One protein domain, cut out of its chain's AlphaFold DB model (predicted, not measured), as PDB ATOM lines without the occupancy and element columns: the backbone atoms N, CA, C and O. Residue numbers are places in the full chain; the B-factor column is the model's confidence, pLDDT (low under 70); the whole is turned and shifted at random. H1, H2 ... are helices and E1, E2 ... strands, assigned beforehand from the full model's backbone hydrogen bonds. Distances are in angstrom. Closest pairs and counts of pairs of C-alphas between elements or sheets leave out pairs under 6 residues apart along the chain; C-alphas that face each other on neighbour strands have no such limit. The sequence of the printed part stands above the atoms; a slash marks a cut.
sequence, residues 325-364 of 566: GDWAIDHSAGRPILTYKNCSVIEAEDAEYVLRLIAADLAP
ATOM      1  N   GLY A 325     266.103 299.060 239.854       92.44
ATOM      2  CA  GLY A 325     266.890 299.304 241.063       92.44
ATOM      3  C   GLY A 325     267.116 298.077 241.952       92.44
ATOM      4  O   GLY A 325     267.936 298.155 242.860       92.44
ATOM      5  N   ASP A 326     266.423 296.961 241.711       95.38
ATOM      6  CA  ASP A 326     266.593 295.730 242.494       95.38
ATOM      7  C   ASP A 326     267.797 294.884 242.031       95.38
ATOM      8  O   ASP A 326     268.200 293.957 242.740       95.38
ATOM      9  N   TRP A 327     268.368 295.201 240.864       95.81
ATOM     10  CA  TRP A 327     269.504 294.502 240.258       95.81
ATOM     11  C   TRP A 327     270.798 295.312 240.412       95.81
ATOM     12  O   TRP A 327     270.837 296.499 240.090       95.81
ATOM     13  N   ALA A 328     271.877 294.674 240.869       96.94
ATOM     14  CA  ALA A 328     273.185 295.314 241.035       96.94
ATOM     15  C   ALA A 328     274.337 294.343 240.745       96.94
ATOM     16  O   ALA A 328     274.190 293.136 240.931       96.94
ATOM     17  N   ILE A 329     275.495 294.862 240.330       97.44
ATOM     18  CA  ILE A 329     276.731 294.071 240.222       97.44
ATOM     19  C   ILE A 329     277.542 294.254 241.499       97.44
ATOM     20  O   ILE A 329     277.923 295.374 241.841       97.44
ATOM     21  N   ASP A 330     277.817 293.151 242.186       96.94
ATOM     22  CA  ASP A 330     278.763 293.090 243.291       96.94
ATOM     23  C   ASP A 330     280.140 292.633 242.780       96.94
ATOM     24  O   ASP A 330     280.251 291.658 242.041       96.94
ATOM     25  N   HIS A 331     281.196 293.342 243.177       96.94
ATOM     26  CA  HIS A 331     282.591 293.016 242.863       96.94
ATOM     27  C   HIS A 331     283.376 292.518 244.090       96.94
ATOM     28  O   HIS A 331     284.595 292.354 244.015       96.94
ATOM     29  N   SER A 332     282.706 292.270 245.221       95.56
ATOM     30  CA  SER A 332     283.326 291.853 246.486       95.56
ATOM     31  C   SER A 332     284.197 290.594 246.363       95.56
ATOM     32  O   SER A 332     285.205 290.474 247.058       95.56
ATOM     33  N   ALA A 333     283.870 289.692 245.432       92.25
ATOM     34  CA  ALA A 333     284.595 288.446 245.182       92.25
ATOM     35  C   ALA A 333     285.742 288.562 244.153       92.25
ATOM     36  O   ALA A 333     286.275 287.545 243.711       92.25
ATOM     37  N   GLY A 334     286.099 289.773 243.708       95.81
ATOM     38  CA  GLY A 334     287.135 289.991 242.684       95.81
ATOM     39  C   GLY A 334     286.700 289.670 241.245       95.81
ATOM     40  O   GLY A 334     287.489 289.823 240.317       95.81
ATOM     41  N   ARG A 335     285.440 289.266 241.050       95.81
ATOM     42  CA  ARG A 335     284.760 289.071 239.760       95.81
ATOM     43  C   ARG A 335     283.331 289.623 239.861       95.81
ATOM     44  O   ARG A 335     282.796 289.619 240.970       95.81
ATOM     45  N   PRO A 336     282.728 290.115 238.766       97.12
ATOM     46  CA  PRO A 336     281.367 290.642 238.806       97.12
ATOM     47  C   PRO A 336     280.363 289.531 239.148       97.12
ATOM     48  O   PRO A 336     280.421 288.432 238.596       97.12
ATOM     49  N   ILE A 337     279.456 289.820 240.079       97.31
ATOM     50  CA  ILE A 337     278.343 288.958 240.483       97.31
ATOM     51  C   ILE A 337     277.059 289.765 240.319       97.31
ATOM     52  O   ILE A 337     276.873 290.782 240.983       97.31
ATOM     53  N   LEU A 338     276.153 289.317 239.455       97.38
ATOM     54  CA  LEU A 338     274.822 289.900 239.355       97.38
ATOM     55  C   LEU A 338     274.015 289.484 240.584       97.38
ATOM     56  O   LEU A 338     273.803 288.295 240.836       97.38
ATOM     57  N   THR A 339     273.553 290.474 241.334       97.00
ATOM     58  CA  THR A 339     272.732 290.300 242.527       97.00
ATOM     59  C   THR A 339     271.333 290.862 242.304       97.00
ATOM     60  O   THR A 339     271.165 291.893 241.651       97.00
ATOM     61  N   TYR A 340     270.329 290.189 242.864       96.38
ATOM     62  CA  TYR A 340     268.951 290.669 242.946       96.38
ATOM     63  C   TYR A 340     268.560 290.776 244.416       96.38
ATOM     64  O   TYR A 340     268.609 289.779 245.137       96.38
ATOM     65  N   LYS A 341     268.223 291.980 244.893       95.06
ATOM     66  CA  LYS A 341     267.920 292.248 246.317       95.06
ATOM     67  C   LYS A 341     268.965 291.662 247.285       95.06
ATOM     68  O   LYS A 341     268.618 291.107 248.326       95.06
ATOM     69  N   ASN A 342     270.248 291.814 246.946       91.75
ATOM     70  CA  ASN A 342     271.410 291.289 247.681       91.75
ATOM     71  C   ASN A 342     271.576 289.753 247.671       91.75
ATOM     72  O   ASN A 342     272.364 289.224 248.452       91.75
ATOM     73  N   CYS A 343     270.875 289.022 246.801       90.62
ATOM     74  CA  CYS A 343     271.111 287.595 246.564       90.62
ATOM     75  C   CYS A 343     271.912 287.402 245.271       90.62
ATOM     76  O   CYS A 343     271.541 287.975 244.250       90.62
ATOM     77  N   SER A 344     272.982 286.603 245.294       82.19
ATOM     78  CA  SER A 344     273.766 286.272 244.097       82.19
ATOM     79  C   SER A 344     272.961 285.395 243.133       82.19
ATOM     80  O   SER A 344     272.330 284.424 243.546       82.19
ATOM     81  N   VAL A 345     272.968 285.752 241.846       86.88
ATOM     82  CA  VAL A 345     272.213 285.045 240.796       86.88
ATOM     83  C   VAL A 345     273.147 284.497 239.720       86.88
ATOM     84  O   VAL A 345     273.017 283.340 239.336       86.88
ATOM     85  N   ILE A 346     274.084 285.316 239.233       91.81
ATOM     86  CA  ILE A 346     275.015 284.957 238.152       91.81
ATOM     87  C   ILE A 346     276.404 285.459 238.528       91.81
ATOM     88  O   ILE A 346     276.555 286.613 238.921       91.81
ATOM     89  N   GLU A 347     277.414 284.607 238.403       89.19
ATOM     90  CA  GLU A 347     278.813 284.964 238.629       89.19
ATOM     91  C   GLU A 347     279.554 285.118 237.294       89.19
ATOM     92  O   GLU A 347     279.163 284.521 236.294       89.19
ATOM     93  N   ALA A 348     280.672 285.846 237.323       91.50
ATOM     94  CA  ALA A 348     281.609 286.029 236.213       91.50
ATOM     95  C   ALA A 348     281.124 286.986 235.106       91.50
ATOM     96  O   ALA A 348     280.223 287.800 235.305       91.50
ATOM     97  N   GLU A 349     281.819 286.960 233.967       90.12
ATOM     98  CA  GLU A 349     281.761 287.960 232.887       90.12
ATOM     99  C   GLU A 349     280.344 288.159 232.312       90.12
ATOM    100  O   GLU A 349     280.001 289.254 231.858       90.12
ATOM    101  N   ASP A 350     279.482 287.145 232.426       93.69
ATOM    102  CA  ASP A 350     278.095 287.181 231.956       93.69
ATOM    103  C   ASP A 350     277.190 288.111 232.784       93.69
ATOM    104  O   ASP A 350     276.157 288.572 232.291       93.69
ATOM    105  N   ALA A 351     277.575 288.447 234.022       95.94
ATOM    106  CA  ALA A 351     276.797 289.315 234.907       95.94
ATOM    107  C   ALA A 351     276.541 290.706 234.295       95.94
ATOM    108  O   ALA A 351     275.432 291.239 234.384       95.94
ATOM    109  N   GLU A 352     277.542 291.281 233.624       95.25
ATOM    110  CA  GLU A 352     277.411 292.579 232.951       95.25
ATOM    111  C   GLU A 352     276.515 292.505 231.713       95.25
ATOM    112  O   GLU A 352     275.747 293.432 231.438       95.25
ATOM    113  N   TYR A 353     276.604 291.404 230.962       93.94
ATOM    114  CA  TYR A 353     275.787 291.193 229.773       93.94
ATOM    115  C   TYR A 353     274.305 291.078 230.141       93.94
ATOM    116  O   TYR A 353     273.463 291.766 229.556       93.94
ATOM    117  N   VAL A 354     273.990 290.282 231.165       94.56
ATOM    118  CA  VAL A 354     272.613 290.092 231.630       94.56
ATOM    119  C   VAL A 354     272.032 291.387 232.199       94.56
ATOM    120  O   VAL A 354     270.884 291.715 231.901       94.56
ATOM    121  N   LEU A 355     272.819 292.192 232.924       96.00
ATOM    122  CA  LEU A 355     272.339 293.490 233.408       96.00
ATOM    123  C   LEU A 355     271.965 294.443 232.259       96.00
ATOM    124  O   LEU A 355     270.970 295.160 232.358       96.00
ATOM    125  N   ARG A 356     272.717 294.443 231.147       94.38
ATOM    126  CA  ARG A 356     272.376 295.258 229.964       94.38
ATOM    127  C   ARG A 356     271.077 294.808 229.304       94.38
ATOM    128  O   ARG A 356     270.329 295.661 228.837       94.38
ATOM    129  N   LEU A 357     270.803 293.502 229.278       94.44
ATOM    130  CA  LEU A 357     269.538 292.969 228.763       94.44
ATOM    131  C   LEU A 357     268.354 293.397 229.634       94.44
ATOM    132  O   LEU A 357     267.369 293.903 229.106       94.44
ATOM    133  N   ILE A 358     268.489 293.281 230.959       93.81
ATOM    134  CA  ILE A 358     267.464 293.733 231.913       93.81
ATOM    135  C   ILE A 358     267.221 295.241 231.755       93.81
ATOM    136  O   ILE A 358     266.079 295.687 231.684       93.81
ATOM    137  N   ALA A 359     268.285 296.040 231.635       92.62
ATOM    138  CA  ALA A 359     268.164 297.481 231.427       92.62
ATOM    139  C   ALA A 359     267.502 297.843 230.085       92.62
ATOM    140  O   ALA A 359     266.775 298.831 230.017       92.62
ATOM    141  N   ALA A 360     267.744 297.061 229.029       90.50
ATOM    142  CA  ALA A 360     267.125 297.266 227.723       90.50
ATOM    143  C   ALA A 360     265.626 296.934 227.729       90.50
ATOM    144  O   ALA A 360     264.855 297.645 227.092       90.50
ATOM    145  N   ASP A 361     265.217 295.901 228.467       90.88
ATOM    146  CA  ASP A 361     263.808 295.517 228.602       90.88
ATOM    147  C   ASP A 361     263.016 296.511 229.463       90.88
ATOM    148  O   ASP A 361     261.869 296.838 229.170       90.88
ATOM    149  N   LEU A 362     263.664 297.065 230.493       88.12
ATOM    150  CA  LEU A 362     263.079 298.086 231.363       88.12
ATOM    151  C   LEU A 362     263.124 299.500 230.762       88.12
ATOM    152  O   LEU A 362     262.545 300.429 231.335       88.12
ATOM    153  N   ALA A 363     263.806 299.697 229.631       88.12
ATOM    154  CA  ALA A 363     263.839 300.988 228.965       88.12
ATOM    155  C   ALA A 363     262.449 301.301 228.376       88.12
ATOM    156  O   ALA A 363     261.914 300.508 227.598       88.12
ATOM    157  N   PRO A 364     261.846 302.461 228.695       82.56
ATOM    158  CA  PRO A 364     260.572 302.840 228.101       82.56
ATOM    159  C   PRO A 364     260.749 302.950 226.587       82.56
ATOM    160  O   PRO A 364     261.645 303.654 226.118       82.56
TER     161      PRO A 364
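What this domain is: This is residues 325 to 364 of the 566 residues of an uncharacterized protein of Variovorax sp. DXTD-1 (UniProt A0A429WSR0). A small sheet of three strands has one helix, H1, packed over one of its faces and running along the strands, with no named helix on the other face. The loop between E1 and E2 reaches one end of the long axis, and the last residues after H1 reach the other. The printed part has 40 residues; E1, E2, E3 and H1 follow in that order, the sheet order is E1 - E2 - E3, all antiparallel, and the class is mixed, helices and strands. The whole is compact, with a radius of gyration of the C-alphas of 9.9 A, yet elongated in outline, 33 by 19 by 12 A.

How they stand to each other: Start with E1, residues 327 to 330, and its antiparallel neighbour E2, residues 337 to 340, a hairpin at 147 degrees; look for N 330 and O 337, 2.8 A apart, within hydrogen-bond range. E2 forms the next hairpin with E3, residues 343 to 347, also at 147 degrees, with N 338 and O 346 at 2.8 A. The three make a meander, each strand the antiparallel neighbour of the one before, with E1 and E3 as edge strands. H1, residues 350 to 361, is on one face of this sheet, two layers, at a height over the sheet of 9.5 A. It lies over E2, and only just not over E1, on which 2 of its C-alphas fall; on the local plane it runs along E2 at 14 degrees. The closest C-alphas of E2 and H1 are those of Leu 338 and Ala 351, 4.9 A apart. In H1 every O i to N i+4 pair is within hydrogen-bond range.

Where its parts are: Find C-alpha 327 at (269.504, 294.502, 240.258), where E1 begins; it is 9.8 A long, E2 9.9 A and E3 11.4 A. H1 runs 16.9 A from C-alpha 350 at (278.095, 287.181, 231.956) to C-alpha 361 at (263.808, 295.517, 228.602).

The domain as a whole: The two C-alphas farthest apart, those of Gly 334 and Pro 364, are 32.9 A apart. The printed part has no cut and no long link. The mean pLDDT of the printed part is 93.3, and no printed residue is under 70.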